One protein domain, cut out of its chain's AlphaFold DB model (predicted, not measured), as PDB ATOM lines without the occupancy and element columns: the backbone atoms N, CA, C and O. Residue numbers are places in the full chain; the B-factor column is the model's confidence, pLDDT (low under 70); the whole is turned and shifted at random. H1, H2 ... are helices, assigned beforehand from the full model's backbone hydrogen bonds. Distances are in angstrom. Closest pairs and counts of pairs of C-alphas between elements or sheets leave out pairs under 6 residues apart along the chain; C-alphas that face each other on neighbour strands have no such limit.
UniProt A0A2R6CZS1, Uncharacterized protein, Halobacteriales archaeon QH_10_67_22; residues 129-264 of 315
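Overview. This is residues 129 to 264 of the 315 residues of an uncharacterized protein of Halobacteriales archaeon QH_10_67_22 (UniProt A0A2R6CZS1). Four long helices, H1, H2, H5 and H6, make an up-and-down bundle, each running against the one before it. Beyond the end of H2 and the start of H5, the shorter hairpin H3 and H4 folds back, giving a Z-like outline. The 136 printed residues, all helix in class, are only just compact, close to loose: radius of gyration of the C-alphas 16.6 A, spans 41 by 40 by 23 A.

Along the chain. H1, residues 129 to 149, begins at C-alpha (-11.643, 31.442, 21.781) and spans 29.6 A. H2, 154 to 174, spans 29.9 A; H3 is 180 to 188, H4 193 to 206. H5, 212 to 234, spans 34.2 A; H6, 239 to 259, spans 30.0 A, ending at C-alpha (-16.866, 40.694, 17.397).

Arrangement. H1 and H6 touch, closest C-alphas Gly 135 and Gly 250, 3.9 A. H2 and H5 touch, closest C-alphas Thr 162 and Thr 227, 6.7 A. H2 and H3 are apart. Every O i to N i+4 pair is within hydrogen-bond range except in H5, 18 of 19.

Size, cuts and confidence. The printed part has no cut; its five helix links are tight. Residues 205 to 221 are among those under pLDDT 70.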
ATOM      1  N   ARG A 129     -11.023  32.737  21.481       87.31
ATOM      2  CA  ARG A 129     -11.643  31.442  21.781       87.31
ATOM      3  C   ARG A 129     -11.666  31.156  23.273       87.31
ATOM      4  O   ARG A 129     -12.646  30.592  23.744       87.31
ATOM      5  N   LEU A 130     -10.646  31.566  24.030       87.00
ATOM      6  CA  LEU A 130     -10.668  31.431  25.488       87.00
ATOM      7  C   LEU A 130     -11.730  32.343  26.099       87.00
ATOM      8  O   LEU A 130     -12.541  31.873  26.894       87.00
ATOM      9  N   VAL A 131     -11.774  33.616  25.696       87.06
ATOM     10  CA  VAL A 131     -12.783  34.576  26.182       87.06
ATOM     11  C   VAL A 131     -14.196  34.127  25.798       87.06
ATOM     12  O   VAL A 131     -15.106  34.176  26.622       87.06
ATOM     13  N   LEU A 132     -14.366  33.613  24.579       87.81
ATOM     14  CA  LEU A 132     -15.602  33.037  24.060       87.81
ATOM     15  C   LEU A 132     -16.024  31.809  24.871       87.81
ATOM     16  O   LEU A 132     -17.165  31.743  25.311       87.81
ATOM     17  N   CYS A 133     -15.118  30.855  25.108       88.12
ATOM     18  CA  CYS A 133     -15.392  29.658  25.907       88.12
ATOM     19  C   CYS A 133     -15.756  30.008  27.351       88.12
ATOM     20  O   CYS A 133     -16.711  29.452  27.888       88.12
ATOM     21  N   VAL A 134     -15.029  30.940  27.973       87.25
ATOM     22  CA  VAL A 134     -15.323  31.417  29.330       87.25
ATOM     23  C   VAL A 134     -16.685  32.104  29.360       87.25
ATOM     24  O   VAL A 134     -17.524  31.743  30.183       87.25
ATOM     25  N   GLY A 135     -16.950  33.033  28.440       87.31
ATOM     26  CA  GLY A 135     -18.243  33.707  28.328       87.31
ATOM     27  C   GLY A 135     -19.394  32.718  28.134       87.31
ATOM     28  O   GLY A 135     -20.402  32.784  28.836       87.31
ATOM     29  N   TYR A 136     -19.221  31.742  27.246       88.19
ATOM     30  CA  TYR A 136     -20.216  30.714  26.974       88.19
ATOM     31  C   TYR A 136     -20.471  29.819  28.194       88.19
ATOM     32  O   TYR A 136     -21.623  29.534  28.523       88.19
ATOM     33  N   LEU A 137     -19.416  29.436  28.919       88.31
ATOM     34  CA  LEU A 137     -19.535  28.672  30.160       88.31
ATOM     35  C   LEU A 137     -20.306  29.458  31.229       88.31
ATOM     36  O   LEU A 137     -21.218  28.909  31.843       88.31
ATOM     37  N   PHE A 138     -19.996  30.745  31.415       84.44
ATOM     38  CA  PHE A 138     -20.746  31.627  32.315       84.44
ATOM     39  C   PHE A 138     -22.221  31.732  31.914       84.44
ATOM     40  O   PHE A 138     -23.093  31.674  32.783       84.44
ATOM     41  N   ALA A 139     -22.509  31.823  30.611       85.75
ATOM     42  CA  ALA A 139     -23.872  31.857  30.097       85.75
ATOM     43  C   ALA A 139     -24.646  30.568  30.423       85.75
ATOM     44  O   ALA A 139     -25.764  30.637  30.931       85.75
ATOM     45  N   ILE A 140     -24.043  29.394  30.197       87.31
ATOM     46  CA  ILE A 140     -24.671  28.102  30.514       87.31
ATOM     47  C   ILE A 140     -24.888  27.952  32.017       87.31
ATOM     48  O   ILE A 140     -25.994  27.621  32.440       87.31
ATOM     49  N   VAL A 141     -23.850  28.175  32.826       85.69
ATOM     50  CA  VAL A 141     -23.923  27.985  34.281       85.69
ATOM     51  C   VAL A 141     -24.941  28.942  34.893       85.69
ATOM     52  O   VAL A 141     -25.746  28.522  35.722       85.69
ATOM     53  N   GLY A 142     -24.958  30.201  34.447       83.12
ATOM     54  CA  GLY A 142     -25.962  31.174  34.859       83.12
ATOM     55  C   GLY A 142     -27.378  30.717  34.502       83.12
ATOM     56  O   GLY A 142     -28.244  30.693  35.373       83.12
ATOM     57  N   LEU A 143     -27.606  30.271  33.263       83.88
ATOM     58  CA  LEU A 143     -28.926  29.842  32.798       83.88
ATOM     59  C   LEU A 143     -29.427  28.590  33.532       83.88
ATOM     60  O   LEU A 143     -30.565  28.563  33.998       83.88
ATOM     61  N   VAL A 144     -28.580  27.565  33.656       84.81
ATOM     62  CA  VAL A 144     -28.890  26.337  34.407       84.81
ATOM     63  C   VAL A 144     -29.143  26.668  35.875       84.81
ATOM     64  O   VAL A 144     -30.079  26.139  36.469       84.81
ATOM     65  N   GLY A 145     -28.356  27.582  36.443       83.81
ATOM     66  CA  GLY A 145     -28.549  28.085  37.793       83.81
ATOM     67  C   GLY A 145     -29.918  28.741  37.975       83.81
ATOM     68  O   GLY A 145     -30.649  28.354  38.880       83.81
ATOM     69  N   VAL A 146     -30.299  29.668  37.086       83.38
ATOM     70  CA  VAL A 146     -31.623  30.313  37.109       83.38
ATOM     71  C   VAL A 146     -32.738  29.270  37.037       83.38
ATOM     72  O   VAL A 146     -33.673  29.344  37.829       83.38
ATOM     73  N   LEU A 147     -32.630  28.283  36.142       84.06
ATOM     74  CA  LEU A 147     -33.611  27.198  36.009       84.06
ATOM     75  C   LEU A 147     -33.717  26.335  37.272       84.06
ATOM     76  O   LEU A 147     -34.812  25.919  37.640       84.06
ATOM     77  N   ALA A 148     -32.592  26.067  37.934       83.56
ATOM     78  CA  ALA A 148     -32.549  25.262  39.149       83.56
ATOM     79  C   ALA A 148     -33.088  26.012  40.377       83.56
ATOM     80  O   ALA A 148     -33.657  25.388  41.270       83.56
ATOM     81  N   THR A 149     -32.909  27.337  40.439       82.50
ATOM     82  CA  THR A 149     -33.328  28.151  41.590       82.50
ATOM     83  C   THR A 149     -34.694  28.806  41.421       82.50
ATOM     84  O   THR A 149     -35.253  29.273  42.411       82.50
ATOM     85  N   SER A 150     -35.234  28.882  40.200       80.69
ATOM     86  CA  SER A 150     -36.489  29.591  39.958       80.69
ATOM     87  C   SER A 150     -37.655  28.895  40.649       80.69
ATOM     88  O   SER A 150     -37.967  27.741  40.357       80.69
ATOM     89  N   THR A 151     -38.348  29.628  41.514       81.75
ATOM     90  CA  THR A 151     -39.608  29.167  42.126       81.75
ATOM     91  C   THR A 151     -40.825  29.500  41.259       81.75
ATOM     92  O   THR A 151     -41.896  28.923  41.432       81.75
ATOM     93  N   SER A 152     -40.654  30.407  40.292       79.38
ATOM     94  CA  SER A 152     -41.686  30.865  39.366       79.38
ATOM     95  C   SER A 152     -41.349  30.487  37.925       79.38
ATOM     96  O   SER A 152     -40.236  30.712  37.453       79.38
ATOM     97  N   ALA A 153     -42.346  30.002  37.178       80.88
ATOM     98  CA  ALA A 153     -42.218  29.706  35.747       80.88
ATOM     99  C   ALA A 153     -41.934  30.957  34.884       80.88
ATOM    100  O   ALA A 153     -41.519  30.850  33.726       80.88
ATOM    101  N   LEU A 154     -42.138  32.160  35.433       76.69
ATOM    102  CA  LEU A 154     -41.874  33.415  34.729       76.69
ATOM    103  C   LEU A 154     -40.379  33.755  34.671       76.69
ATOM    104  O   LEU A 154     -39.933  34.305  33.666       76.69
ATOM    105  N   THR A 155     -39.598  33.387  35.690       72.12
ATOM    106  CA  THR A 155     -38.161  33.691  35.781       72.12
ATOM    107  C   THR A 155     -37.358  33.179  34.570       72.12
ATOM    108  O   THR A 155     -36.675  33.991  33.938       72.12
ATOM    109  N   PRO A 156     -37.470  31.902  34.141       72.62
ATOM    110  CA  PRO A 156     -36.750  31.429  32.957       72.62
ATOM    111  C   PRO A 156     -37.242  32.086  31.662       72.62
ATOM    112  O   PRO A 156     -36.448  32.336  30.759       72.62
ATOM    113  N   THR A 157     -38.529  32.433  31.582       78.88
ATOM    114  CA  THR A 157     -39.099  33.115  30.411       78.88
ATOM    115  C   THR A 157     -38.522  34.524  30.265       78.88
ATOM    116  O   THR A 157     -38.128  34.921  29.170       78.88
ATOM    117  N   VAL A 158     -38.406  35.270  31.367       72.81
ATOM    118  CA  VAL A 158     -37.789  36.607  31.392       72.81
ATOM    119  C   VAL A 158     -36.297  36.530  31.064       72.81
ATOM    120  O   VAL A 158     -35.804  37.337  30.271       72.81
ATOM    121  N   ALA A 159     -35.586  35.536  31.606       72.06
ATOM    122  CA  ALA A 159     -34.175  35.311  31.302       72.06
ATOM    123  C   ALA A 159     -33.959  35.023  29.806       72.06
ATOM    124  O   ALA A 159     -33.166  35.703  29.155       72.06
ATOM    125  N   LEU A 160     -34.732  34.095  29.225       77.44
ATOM    126  CA  LEU A 160     -34.674  33.770  27.795       77.44
ATOM    127  C   LEU A 160     -35.069  34.951  26.909       77.44
ATOM    128  O   LEU A 160     -34.409  35.206  25.906       77.44
ATOM    129  N   THR A 161     -36.105  35.704  27.287       78.75
ATOM    130  CA  THR A 161     -36.528  36.905  26.548       78.75
ATOM    131  C   THR A 161     -35.433  37.964  26.561       78.75
ATOM    132  O   THR A 161     -35.235  38.664  25.574       78.75
ATOM    133  N   THR A 162     -34.679  38.056  27.654       75.25
ATOM    134  CA  THR A 162     -33.565  38.997  27.755       75.25
ATOM    135  C   THR A 162     -32.405  38.573  26.874       75.25
ATOM    136  O   THR A 162     -31.929  39.373  26.073       75.25
ATOM    137  N   VAL A 163     -31.979  37.312  26.963       73.94
ATOM    138  CA  VAL A 163     -30.909  36.787  26.105       73.94
ATOM    139  C   VAL A 163     -31.306  36.910  24.631       73.94
ATOM    140  O   VAL A 163     -30.538  37.431  23.826       73.94
ATOM    141  N   GLY A 164     -32.538  36.527  24.287       76.94
ATOM    142  CA  GLY A 164     -33.088  36.664  22.940       76.94
ATOM    143  C   GLY A 164     -33.167  38.117  22.473       76.94
ATOM    144  O   GLY A 164     -32.813  38.402  21.336       76.94
ATOM    145  N   GLY A 165     -33.560  39.047  23.346       76.25
ATOM    146  CA  GLY A 165     -33.601  40.478  23.050       76.25
ATOM    147  C   GLY A 165     -32.218  41.063  22.766       76.25
ATOM    148  O   GLY A 165     -32.061  41.809  21.800       76.25
ATOM    149  N   VAL A 166     -31.202  40.678  23.543       71.94
ATOM    150  CA  VAL A 166     -29.806  41.089  23.313       71.94
ATOM    151  C   VAL A 166     -29.294  40.542  21.979       71.94
ATOM    152  O   VAL A 166     -28.773  41.307  21.170       71.94
ATOM    153  N   LEU A 167     -29.504  39.248  21.707       73.38
ATOM    154  CA  LEU A 167     -29.082  38.616  20.451       73.38
ATOM    155  C   LEU A 167     -29.803  39.199  19.230       73.38
ATOM    156  O   LEU A 167     -29.179  39.425  18.197       73.38
ATOM    157  N   LEU A 168     -31.104  39.474  19.344       74.69
ATOM    158  CA  LEU A 168     -31.884  40.106  18.282       74.69
ATOM    159  C   LEU A 168     -31.392  41.534  18.019       74.69
ATOM    160  O   LEU A 168     -31.271  41.927  16.863       74.69
ATOM    161  N   THR A 169     -31.093  42.297  19.074       69.50
ATOM    162  CA  THR A 169     -30.580  43.669  18.947       69.50
ATOM    163  C   THR A 169     -29.223  43.680  18.243       69.50
ATOM    164  O   THR A 169     -29.032  44.463  17.316       69.50
ATOM    165  N   ASP A 170     -28.316  42.769  18.613       67.88
ATOM    166  CA  ASP A 170     -27.033  42.587  17.921       67.88
ATOM    167  C   ASP A 170     -27.233  42.160  16.456       67.88
ATOM    168  O   ASP A 170     -26.616  42.727  15.556       67.88
ATOM    169  N   HIS A 171     -28.147  41.223  16.182       72.50
ATOM    170  CA  HIS A 171     -28.432  40.767  14.820       72.50
ATOM    171  C   HIS A 171     -28.994  41.881  13.927       72.50
ATOM    172  O   HIS A 171     -28.529  42.065  12.804       72.50
ATOM    173  N   VAL A 172     -29.966  42.647  14.428       71.00
ATOM    174  CA  VAL A 172     -30.564  43.788  13.718       71.00
ATOM    175  C   VAL A 172     -29.510  44.846  13.413       71.00
ATOM    176  O   VAL A 172     -29.462  45.341  12.288       71.00
ATOM    177  N   TYR A 173     -28.652  45.154  14.389       67.19
ATOM    178  CA  TYR A 173     -27.560  46.106  14.211       67.19
ATOM    179  C   TYR A 173     -26.593  45.645  13.112       67.19
ATOM    180  O   TYR A 173     -26.274  46.416  12.211       67.19
ATOM    181  N   ARG A 174     -26.187  44.366  13.114       67.38
ATOM    182  CA  ARG A 174     -25.281  43.801  12.094       67.38
ATOM    183  C   ARG A 174     -25.885  43.750  10.700       67.38
ATOM    184  O   ARG A 174     -25.184  43.976   9.721       67.38
ATOM    185  N   ALA A 175     -27.162  43.407  10.606       76.12
ATOM    186  CA  ALA A 175     -27.836  43.260   9.325       76.12
ATOM    187  C   ALA A 175     -28.268  44.613   8.728       76.12
ATOM    188  O   ALA A 175     -28.831  44.633   7.635       76.12
ATOM    189  N   GLY A 176     -28.032  45.731   9.433       72.06
ATOM    190  CA  GLY A 176     -28.516  47.052   9.030       72.06
ATOM    191  C   GLY A 176     -30.035  47.068   8.855       72.06
ATOM    192  O   GLY A 176     -30.555  47.796   8.013       72.06
ATOM    193  N   VAL A 177     -30.742  46.197   9.587       69.44
ATOM    194  CA  VAL A 177     -32.174  45.991   9.390       69.44
ATOM    195  C   VAL A 177     -32.891  47.243   9.853       69.44
ATOM    196  O   VAL A 177     -32.849  47.611  11.027       69.44
ATOM    197  N   ASP A 178     -33.563  47.884   8.905       68.31
ATOM    198  CA  ASP A 178     -34.381  49.047   9.181       68.31
ATOM    199  C   ASP A 178     -35.536  48.665  10.122       68.31
ATOM    200  O   ASP A 178     -36.470  47.931   9.778       68.31
ATOM    201  N   LEU A 179     -35.449  49.158  11.356       66.56
ATOM    202  CA  LEU A 179     -36.442  48.953  12.406       66.56
ATOM    203  C   LEU A 179     -37.722  49.773  12.188       66.56
ATOM    204  O   LEU A 179     -38.693  49.589  12.929       66.56
ATOM    205  N   ASP A 180     -37.765  50.664  11.195       71.94
ATOM    206  CA  ASP A 180     -38.927  51.520  10.960       71.94
ATOM    207  C   ASP A 180     -40.168  50.703  10.537       71.94
ATOM    208  O   ASP A 180     -41.295  51.035  10.922       71.94
ATOM    209  N   GLY A 181     -39.974  49.556   9.874       73.38
ATOM    210  CA  GLY A 181     -41.033  48.599   9.526       73.38
ATOM    211  C   GLY A 181     -41.775  47.995  10.734       73.38
ATOM    212  O   GLY A 181     -42.996  48.173  10.849       73.38
ATOM    213  N   PRO A 182     -41.093  47.284  11.655       67.44
ATOM    214  CA  PRO A 182     -41.727  46.706  12.842       67.44
ATOM    215  C   PRO A 182     -42.278  47.762  13.811       67.44
ATOM    216  O   PRO A 182     -43.355  47.562  14.378       67.44
ATOM    217  N   ILE A 183     -41.622  48.921  13.953       68.00
ATOM    218  CA  ILE A 183     -42.148  50.032  14.767       68.00
ATOM    219  C   ILE A 183     -43.458  50.570  14.165       68.00
ATOM    220  O   ILE A 183     -44.420  50.807  14.897       68.00
ATOM    221  N   GLY A 184     -43.541  50.700  12.837       70.94
ATOM    222  CA  GLY A 184     -44.775  51.079  12.140       70.94
ATOM    223  C   GLY A 184     -45.881  50.014  12.194       70.94
ATOM    224  O   GLY A 184     -47.065  50.335  12.073       70.94
ATOM    225  N   ALA A 185     -45.539  48.736  12.387       72.94
ATOM    226  CA  ALA A 185     -46.517  47.666  12.603       72.94
ATOM    227  C   ALA A 185     -47.134  47.717  14.015       72.94
ATOM    228  O   ALA A 185     -48.341  47.522  14.156       72.94
ATOM    229  N   LEU A 186     -46.340  48.052  15.038       68.44
ATOM    230  CA  LEU A 186     -46.816  48.290  16.409       68.44
ATOM    231  C   LEU A 186     -47.757  49.501  16.505       68.44
ATOM    232  O   LEU A 186     -48.751  49.447  17.231       68.44
ATOM    233  N   ASP A 187     -47.481  50.561  15.739       71.69
ATOM    234  CA  ASP A 187     -48.301  51.782  15.685       71.69
ATOM    235  C   ASP A 187     -49.707  51.496  15.120       71.69
ATOM    236  O   ASP A 187     -50.722  51.927  15.670       71.69
ATOM    237  N   ARG A 188     -49.788  50.648  14.083       75.69
ATOM    238  CA  ARG A 188     -51.057  50.211  13.473       75.69
ATOM    239  C   ARG A 188     -51.953  49.404  14.417       75.69
ATOM    240  O   ARG A 188     -53.156  49.332  14.190       75.69
ATOM    241  N   GLY A 189     -51.393  48.815  15.476       73.12
ATOM    242  CA  GLY A 189     -52.141  48.035  16.462       73.12
ATOM    243  C   GLY A 189     -52.889  48.863  17.514       73.12
ATOM    244  O   GLY A 189     -53.654  48.285  18.285       73.12
ATOM    245  N   GLY A 190     -52.662  50.182  17.604       65.06
ATOM    246  CA  GLY A 190     -53.375  51.123  18.490       65.06
ATOM    247  C   GLY A 190     -53.190  50.929  20.007       65.06
ATOM    248  O   GLY A 190     -53.414  51.856  20.780       65.06
ATOM    249  N   ARG A 191     -52.735  49.757  20.465       59.19
ATOM    250  CA  ARG A 191     -52.594  49.408  21.892       59.19
ATOM    251  C   ARG A 191     -51.308  49.915  22.548       59.19
ATOM    252  O   ARG A 191     -51.157  49.770  23.755       59.19
ATOM    253  N   ALA A 192     -50.390  50.502  21.781       60.19
ATOM    254  CA  ALA A 192     -49.048  50.841  22.258       60.19
ATOM    255  C   ALA A 192     -48.601  52.280  21.946       60.19
ATOM    256  O   ALA A 192     -47.413  52.557  22.065       60.19
ATOM    257  N   ALA A 193     -49.517  53.197  21.598       71.81
ATOM    258  CA  ALA A 193     -49.193  54.574  21.188       71.81
ATOM    259  C   ALA A 193     -48.276  55.317  22.188       71.81
ATOM    260  O   ALA A 193     -47.294  55.955  21.810       71.81
ATOM    261  N   ALA A 194     -48.535  55.162  23.492       74.25
ATOM    262  CA  ALA A 194     -47.704  55.759  24.540       74.25
ATOM    263  C   ALA A 194     -46.278  55.173  24.575       74.25
ATOM    264  O   ALA A 194     -45.309  55.870  24.889       74.25
ATOM    265  N   THR A 195     -46.141  53.889  24.245       69.50
ATOM    266  CA  THR A 195     -44.876  53.152  24.240       69.50
ATOM    267  C   THR A 195     -44.059  53.486  22.991       69.50
ATOM    268  O   THR A 195     -42.863  53.764  23.110       69.50
ATOM    269  N   THR A 196     -44.695  53.556  21.813       71.00
ATOM    270  CA  THR A 196     -44.061  53.990  20.555       71.00
ATOM    271  C   THR A 196     -43.564  55.430  20.641       71.00
ATOM    272  O   THR A 196     -42.439  55.706  20.220       71.00
ATOM    273  N   ASP A 197     -44.309  56.341  21.272       76.56
ATOM    274  CA  ASP A 197     -43.855  57.721  21.486       76.56
ATOM    275  C   ASP A 197     -42.663  57.831  22.443       76.56
ATOM    276  O   ASP A 197     -41.814  58.724  22.304       76.56
ATOM    277  N   ARG A 198     -42.569  56.926  23.424       74.25
ATOM    278  CA  ARG A 198     -41.431  56.853  24.349       74.25
ATOM    279  C   ARG A 198     -40.189  56.312  23.636       74.25
ATOM    280  O   ARG A 198     -39.126  56.921  23.749       74.25
ATOM    281  N   LEU A 199     -40.350  55.263  22.826       67.88
ATOM    282  CA  LEU A 199     -39.306  54.697  21.959       67.88
ATOM    283  C   LEU A 199     -38.800  55.718  20.926       67.88
ATOM    284  O   LEU A 199     -37.593  55.915  20.807       67.88
ATOM    285  N   ARG A 200     -39.692  56.452  20.243       74.06
ATOM    286  CA  ARG A 200     -39.319  57.509  19.281       74.06
ATOM    287  C   ARG A 200     -38.594  58.683  19.941       74.06
ATOM    288  O   ARG A 200     -37.707  59.277  19.331       74.06
ATOM    289  N   ARG A 201     -38.964  59.066  21.170       79.94
ATOM    290  CA  ARG A 201     -38.231  60.094  21.936       79.94
ATOM    291  C   ARG A 201     -36.848  59.614  22.358       79.94
ATOM    292  O   ARG A 201     -35.903  60.393  22.299       79.94
ATOM    293  N   TRP A 202     -36.729  58.351  22.747       67.50
ATOM    294  CA  TRP A 202     -35.453  57.745  23.113       67.50
ATOM    295  C   TRP A 202     -34.517  57.615  21.897       67.50
ATOM    296  O   TRP A 202     -33.402  58.128  21.959       67.50
ATOM    297  N   LYS A 203     -35.008  57.109  20.749       65.75
ATOM    298  CA  LYS A 203     -34.280  57.068  19.456       65.75
ATOM    299  C   LYS A 203     -33.760  58.454  19.052       65.75
ATOM    300  O   LYS A 203     -32.593  58.602  18.715       65.75
ATOM    301  N   ARG A 204     -34.598  59.498  19.157       74.62
ATOM    302  CA  ARG A 204     -34.203  60.887  18.842       74.62
ATOM    303  C   ARG A 204     -33.123  61.451  19.769       74.62
ATOM    304  O   ARG A 204     -32.309  62.240  19.308       74.62
ATOM    305  N   ARG A 205     -33.109  61.072  21.052       67.19
ATOM    306  CA  ARG A 205     -32.054  61.491  21.993       67.19
ATOM    307  C   ARG A 205     -30.728  60.789  21.719       67.19
ATOM    308  O   ARG A 205     -29.687  61.411  21.867       67.19
ATOM    309  N   LEU A 206     -30.781  59.526  21.307       53.62
ATOM    310  CA  LEU A 206     -29.592  58.736  21.007       53.62
ATOM    311  C   LEU A 206     -28.935  59.130  19.682       53.62
ATOM    312  O   LEU A 206     -27.731  59.335  19.652       53.62
ATOM    313  N   ASN A 207     -29.720  59.345  18.621       58.59
ATOM    314  CA  ASN A 207     -29.194  59.740  17.306       58.59
ATOM    315  C   ASN A 207     -28.528  61.130  17.288       58.59
ATOM    316  O   ASN A 207     -27.930  61.504  16.287       58.59
ATOM    317  N   GLY A 208     -28.677  61.930  18.347       52.28
ATOM    318  CA  GLY A 208     -28.218  63.316  18.359       52.28
ATOM    319  C   GLY A 208     -26.785  63.539  18.845       52.28
ATOM    320  O   GLY A 208     -26.279  64.633  18.621       52.28
ATOM    321  N   HIS A 209     -26.156  62.598  19.561       48.62
ATOM    322  CA  HIS A 209     -24.944  62.890  20.359       48.62
ATOM    323  C   HIS A 209     -23.871  61.794  20.348       48.62
ATOM    324  O   HIS A 209     -22.894  61.898  21.083       48.62
ATOM    325  N   VAL A 210     -24.057  60.724  19.581       43.72
ATOM    326  CA  VAL A 210     -23.421  59.448  19.901       43.72
ATOM    327  C   VAL A 210     -22.881  58.816  18.619       43.72
ATOM    328  O   VAL A 210     -23.651  58.511  17.713       43.72
ATOM    329  N   THR A 211     -21.557  58.675  18.533       59.19
ATOM    330  CA  THR A 211     -20.851  57.855  17.535       59.19
ATOM    331  C   THR A 211     -21.452  56.442  17.516       59.19
ATOM    332  O   THR A 211     -21.842  55.947  18.572       59.19
ATOM    333  N   ASP A 212     -21.550  55.789  16.351       59.22
ATOM    334  CA  ASP A 212     -22.276  54.510  16.170       59.22
ATOM    335  C   ASP A 212     -21.914  53.403  17.188       59.22
ATOM    336  O   ASP A 212     -22.741  52.531  17.473       59.22
ATOM    337  N   ASP A 213     -20.718  53.457  17.784       57.72
ATOM    338  CA  ASP A 213     -20.249  52.532  18.822       57.72
ATOM    339  C   ASP A 213     -20.839  52.797  20.224       57.72
ATOM    340  O   ASP A 213     -21.170  51.860  20.956       57.72
ATOM    341  N   ASP A 214     -21.054  54.055  20.602       52.78
ATOM    342  CA  ASP A 214     -21.538  54.431  21.939       52.78
ATOM    343  C   ASP A 214     -23.050  54.157  22.100       52.78
ATOM    344  O   ASP A 214     -23.567  53.937  23.202       52.78
ATOM    345  N   LEU A 215     -23.776  54.115  20.980       58.66
ATOM    346  CA  LEU A 215     -25.221  53.889  20.921       58.66
ATOM    347  C   LEU A 215     -25.547  52.408  21.159       58.66
ATOM    348  O   LEU A 215     -26.476  52.078  21.904       58.66
ATOM    349  N   ALA A 216     -24.716  51.519  20.609       59.44
ATOM    350  CA  ALA A 216     -24.753  50.088  20.892       59.44
ATOM    351  C   ALA A 216     -24.438  49.802  22.370       59.44
ATOM    352  O   ALA A 216     -25.095  48.968  23.003       59.44
ATOM    353  N   LEU A 217     -23.490  50.541  22.952       62.44
ATOM    354  CA  LEU A 217     -23.072  50.378  24.344       62.44
ATOM    355  C   LEU A 217     -24.162  50.845  25.325       62.44
ATOM    356  O   LEU A 217     -24.503  50.130  26.271       62.44
ATOM    357  N   GLY A 218     -24.794  51.990  25.046       65.25
ATOM    358  CA  GLY A 218     -25.907  52.519  25.837       65.25
ATOM    359  C   GLY A 218     -27.180  51.668  25.764       65.25
ATOM    360  O   GLY A 218     -27.828  51.437  26.790       65.25
ATOM    361  N   ALA A 219     -27.533  51.158  24.580       65.44
ATOM    362  CA  ALA A 219     -28.696  50.287  24.406       65.44
ATOM    363  C   ALA A 219     -28.517  48.942  25.128       65.44
ATOM    364  O   ALA A 219     -29.416  48.499  25.849       65.44
ATOM    365  N   THR A 220     -27.332  48.336  25.004       65.75
ATOM    366  CA  THR A 220     -27.011  47.061  25.660       65.75
ATOM    367  C   THR A 220     -26.968  47.217  27.181       65.75
ATOM    368  O   THR A 220     -27.564  46.413  27.904       65.75
ATOM    369  N   GLY A 221     -26.338  48.285  27.682       68.50
ATOM    370  CA  GLY A 221     -26.286  48.587  29.113       68.50
ATOM    371  C   GLY A 221     -27.669  48.854  29.711       68.50
ATOM    372  O   GLY A 221     -28.017  48.288  30.748       68.50
ATOM    373  N   GLY A 222     -28.495  49.656  29.028       70.25
ATOM    374  CA  GLY A 222     -29.850  49.978  29.478       70.25
ATOM    375  C   GLY A 222     -30.775  48.762  29.526       70.25
ATOM    376  O   GLY A 222     -31.509  48.585  30.498       70.25
ATOM    377  N   PHE A 223     -30.712  47.892  28.514       67.19
ATOM    378  CA  PHE A 223     -31.507  46.665  28.478       67.19
ATOM    379  C   PHE A 223     -31.081  45.680  29.575       67.19
ATOM    380  O   PHE A 223     -31.922  45.155  30.302       67.19
ATOM    381  N   THR A 224     -29.769  45.513  29.769       66.38
ATOM    382  CA  THR A 224     -29.201  44.658  30.825       66.38
ATOM    383  C   THR A 224     -29.621  45.126  32.219       66.38
ATOM    384  O   THR A 224     -30.093  44.326  33.029       66.38
ATOM    385  N   ALA A 225     -29.512  46.431  32.489       69.31
ATOM    386  CA  ALA A 225     -29.924  47.021  33.761       69.31
ATOM    387  C   ALA A 225     -31.438  46.886  33.994       69.31
ATOM    388  O   ALA A 225     -31.865  46.577  35.107       69.31
ATOM    389  N   GLY A 226     -32.243  47.072  32.943       71.00
ATOM    390  CA  GLY A 226     -33.696  46.915  32.995       71.00
ATOM    391  C   GLY A 226     -34.126  45.495  33.361       71.00
ATOM    392  O   GLY A 226     -34.928  45.322  34.279       71.00
ATOM    393  N   THR A 227     -33.562  44.474  32.707       66.06
ATOM    394  CA  THR A 227     -33.855  43.078  33.059       66.06
ATOM    395  C   THR A 227     -33.390  42.745  34.467       66.06
ATOM    396  O   THR A 227     -34.127  42.105  35.216       66.06
ATOM    397  N   PHE A 228     -32.181  43.162  34.848       65.69
ATOM    398  CA  PHE A 228     -31.659  42.876  36.179       65.69
ATOM    399  C   PHE A 228     -32.572  43.447  37.268       65.69
ATOM    400  O   PHE A 228     -32.956  42.728  38.189       65.69
ATOM    401  N   LEU A 229     -32.996  44.707  37.117       68.81
ATOM    402  CA  LEU A 229     -33.932  45.350  38.038       68.81
ATOM    403  C   LEU A 229     -35.264  44.588  38.108       68.81
ATOM    404  O   LEU A 229     -35.784  44.371  39.197       68.81
ATOM    405  N   LEU A 230     -35.780  44.123  36.966       68.31
ATOM    406  CA  LEU A 230     -37.008  43.329  36.905       68.31
ATOM    407  C   LEU A 230     -36.876  42.004  37.679       68.31
ATOM    408  O   LEU A 230     -37.754  41.672  38.471       68.31
ATOM    409  N   VAL A 231     -35.773  41.269  37.509       65.06
ATOM    410  CA  VAL A 231     -35.547  39.991  38.214       65.06
ATOM    411  C   VAL A 231     -35.394  40.201  39.720       65.06
ATOM    412  O   VAL A 231     -36.010  39.473  40.495       65.06
ATOM    413  N   VAL A 232     -34.659  41.237  40.142       71.94
ATOM    414  CA  VAL A 232     -34.518  41.603  41.564       71.94
ATOM    415  C   VAL A 232     -35.872  41.927  42.204       71.94
ATOM    416  O   VAL A 232     -36.079  41.627  43.373       71.94
ATOM    417  N   THR A 233     -36.812  42.521  41.462       70.12
ATOM    418  CA  THR A 233     -38.141  42.849  42.011       70.12
ATOM    419  C   THR A 233     -39.079  41.652  42.161       70.12
ATOM    420  O   THR A 233     -40.021  41.726  42.946       70.12
ATOM    421  N   VAL A 234     -38.856  40.570  41.410       69.00
ATOM    422  CA  VAL A 234     -39.764  39.409  41.360       69.00
ATOM    423  C   VAL A 234     -39.306  38.277  42.284       69.00
ATOM    424  O   VAL A 234     -40.143  37.549  42.813       69.00
ATOM    425  N   GLU A 235     -37.999  38.129  42.505       73.00
ATOM    426  CA  GLU A 235     -37.427  37.058  43.327       73.00
ATOM    427  C   GLU A 235     -36.983  37.594  44.705       73.00
ATOM    428  O   GLU A 235     -36.171  38.515  44.770       73.00
ATOM    429  N   PRO A 236     -37.444  37.011  45.829       74.56
ATOM    430  CA  PRO A 236     -37.052  37.453  47.173       74.56
ATOM    431  C   PRO A 236     -35.604  37.077  47.553       74.56
ATOM    432  O   PRO A 236     -35.138  37.445  48.630       74.56
ATOM    433  N   GLY A 237     -34.888  36.336  46.699       80.38
ATOM    434  CA  GLY A 237     -33.511  35.894  46.921       80.38
ATOM    435  C   GLY A 237     -32.507  36.550  45.972       80.38
ATOM    436  O   GLY A 237     -32.808  36.823  44.817       80.38
ATOM    437  N   LEU A 238     -31.268  36.743  46.440       82.06
ATOM    438  CA  LEU A 238     -30.181  37.340  45.645       82.06
ATOM    439  C   LEU A 238     -29.532  36.369  44.639       82.06
ATOM    440  O   LEU A 238     -28.806  36.807  43.746       82.06
ATOM    441  N   LEU A 239     -29.784  35.062  44.756       78.88
ATOM    442  CA  LEU A 239     -29.172  34.051  43.886       78.88
ATOM    443  C   LEU A 239     -29.692  34.124  42.445       78.88
ATOM    444  O   LEU A 239     -28.890  34.202  41.519       78.88
ATOM    445  N   ALA A 240     -31.010  34.162  42.242       76.19
ATOM    446  CA  ALA A 240     -31.611  34.265  40.911       76.19
ATOM    447  C   ALA A 240     -31.156  35.511  40.112       76.19
ATOM    448  O   ALA A 240     -30.756  35.357  38.950       76.19
ATOM    449  N   PRO A 241     -31.128  36.736  40.683       76.19
ATOM    450  CA  PRO A 241     -30.603  37.899  39.973       76.19
ATOM    451  C   PRO A 241     -29.094  37.809  39.722       76.19
ATOM    452  O   PRO A 241     -28.650  38.189  38.640       76.19
ATOM    453  N   ALA A 242     -28.304  37.253  40.650       77.25
ATOM    454  CA  ALA A 242     -26.871  37.042  40.428       77.25
ATOM    455  C   ALA A 242     -26.600  36.062  39.271       77.25
ATOM    456  O   ALA A 242     -25.753  36.331  38.422       77.25
ATOM    457  N   LEU A 243     -27.357  34.963  39.187       80.25
ATOM    458  CA  LEU A 243     -27.245  33.972  38.109       80.25
ATOM    459  C   LEU A 243     -27.738  34.527  36.765       80.25
ATOM    460  O   LEU A 243     -27.140  34.261  35.721       80.25
ATOM    461  N   THR A 244     -28.768  35.377  36.783       80.94
ATOM    462  CA  THR A 244     -29.210  36.111  35.587       80.94
ATOM    463  C   THR A 244     -28.119  37.064  35.102       80.94
ATOM    464  O   THR A 244     -27.807  37.088  33.913       80.94
ATOM    465  N   LEU A 245     -27.482  37.807  36.013       81.12
ATOM    466  CA  LEU A 245     -26.378  38.705  35.674       81.12
ATOM    467  C   LEU A 245     -25.178  37.930  35.123       81.12
ATOM    468  O   LEU A 245     -24.639  38.320  34.093       81.12
ATOM    469  N   ALA A 246     -24.814  36.803  35.738       81.38
ATOM    470  CA  ALA A 246     -23.775  35.913  35.224       81.38
ATOM    471  C   ALA A 246     -24.094  35.423  33.800       81.38
ATOM    472  O   ALA A 246     -23.210  35.414  32.944       81.38
ATOM    473  N   THR A 247     -25.365  35.100  33.528       84.06
ATOM    474  CA  THR A 247     -25.823  34.700  32.189       84.06
ATOM    475  C   THR A 247     -25.597  35.814  31.173       84.06
ATOM    476  O   THR A 247     -24.996  35.592  30.123       84.06
ATOM    477  N   VAL A 248     -26.042  37.031  31.499       81.56
ATOM    478  CA  VAL A 248     -25.914  38.188  30.605       81.56
ATOM    479  C   VAL A 248     -24.449  38.561  30.389       81.56
ATOM    480  O   VAL A 248     -24.042  38.754  29.246       81.56
ATOM    481  N   VAL A 249     -23.639  38.601  31.451       82.31
ATOM    482  CA  VAL A 249     -22.192  38.860  31.364       82.31
ATOM    483  C   VAL A 249     -21.509  37.818  30.480       82.31
ATOM    484  O   VAL A 249     -20.720  38.183  29.611       82.31
ATOM    485  N   GLY A 250     -21.858  36.539  30.635       86.31
ATOM    486  CA  GLY A 250     -21.350  35.463  29.789       86.31
ATOM    487  C   GLY A 250     -21.698  35.645  28.307       86.31
ATOM    488  O   GLY A 250     -20.827  35.539  27.438       86.31
ATOM    489  N   CYS A 251     -22.949  36.001  28.003       84.50
ATOM    490  CA  CYS A 251     -23.379  36.307  26.637       84.50
ATOM    491  C   CYS A 251     -22.633  37.516  26.055       84.50
ATOM    492  O   CYS A 251     -22.138  37.436  24.932       84.50
ATOM    493  N   VAL A 252     -22.506  38.607  26.815       82.81
ATOM    494  CA  VAL A 252     -21.792  39.820  26.381       82.81
ATOM    495  C   VAL A 252     -20.321  39.515  26.105       82.81
ATOM    496  O   VAL A 252     -19.825  39.890  25.047       82.81
ATOM    497  N   LEU A 253     -19.641  38.781  26.993       83.88
ATOM    498  CA  LEU A 253     -18.257  38.333  26.785       83.88
ATOM    499  C   LEU A 253     -18.114  37.488  25.516       83.88
ATOM    500  O   LEU A 253     -17.168  37.679  24.758       83.88
ATOM    501  N   SER A 254     -19.069  36.591  25.260       87.00
ATOM    502  CA  SER A 254     -19.066  35.732  24.071       87.00
ATOM    503  C   SER A 254     -19.210  36.542  22.780       87.00
ATOM    504  O   SER A 254     -18.446  36.358  21.834       87.00
ATOM    505  N   VAL A 255     -20.170  37.473  22.750       83.94
ATOM    506  CA  VAL A 255     -20.396  38.364  21.602       83.94
ATOM    507  C   VAL A 255     -19.202  39.293  21.398       83.94
ATOM    508  O   VAL A 255     -18.768  39.472  20.262       83.94
ATOM    509  N   TYR A 256     -18.644  39.840  22.481       82.44
ATOM    510  CA  TYR A 256     -17.447  40.677  22.450       82.44
ATOM    511  C   TYR A 256     -16.252  39.918  21.866       82.44
ATOM    512  O   TYR A 256     -15.646  40.385  20.906       82.44
ATOM    513  N   ALA A 257     -15.959  38.721  22.378       85.38
ATOM    514  CA  ALA A 257     -14.868  37.887  21.885       85.38
ATOM    515  C   ALA A 257     -15.012  37.587  20.388       85.38
ATOM    516  O   ALA A 257     -14.054  37.708  19.632       85.38
ATOM    517  N   PHE A 258     -16.224  37.251  19.939       85.38
ATOM    518  CA  PHE A 258     -16.486  37.006  18.524       85.38
ATOM    519  C   PHE A 258     -16.332  38.276  17.671       85.38
ATOM    520  O   PHE A 258     -15.701  38.234  16.616       85.38
ATOM    521  N   ARG A 259     -16.884  39.412  18.125       80.44
ATOM    522  CA  ARG A 259     -16.866  40.694  17.397       80.44
ATOM    523  C   ARG A 259     -15.457  41.243  17.236       80.44
ATOM    524  O   ARG A 259     -15.125  41.744  16.171       80.44
ATOM    525  N   TYR A 260     -14.651  41.155  18.285       82.88
ATOM    526  CA  TYR A 260     -13.285  41.657  18.281       82.88
ATOM    527  C   TYR A 260     -12.272  40.571  17.938       82.88
ATOM    528  O   TYR A 260     -11.098  40.785  18.192       82.88
ATOM    529  N   SER A 261     -12.694  39.435  17.362       85.88
ATOM    530  CA  SER A 261     -11.820  38.288  17.063       85.88
ATOM    531  C   SER A 261     -10.566  38.667  16.268       85.88
ATOM    532  O   SER A 261      -9.501  38.143  16.572       85.88
ATOM    533  N   ASP A 262     -10.657  39.639  15.357       85.19
ATOM    534  CA  ASP A 262      -9.514  40.155  14.586       85.19
ATOM    535  C   ASP A 262      -8.530  41.009  15.410       85.19
ATOM    536  O   ASP A 262      -7.388  41.207  15.006       85.19
ATOM    537  N   ALA A 263      -8.953  41.527  16.567       84.50
ATOM    538  CA  ALA A 263      -8.097  42.250  17.512       84.50
ATOM    539  C   ALA A 263      -7.364  41.312  18.490       84.50
ATOM    540  O   ALA A 263      -6.548  41.769  19.292       84.50
ATOM    541  N   PHE A 264      -7.675  40.014  18.459       84.94
ATOM    542  CA  PHE A 264      -7.007  38.993  19.254       84.94
ATOM    543  C   PHE A 264      -5.924  38.322  18.406       84.94
ATOM    544  O   PHE A 264      -6.213  37.747  17.361       84.94
TER     545      PHE A 264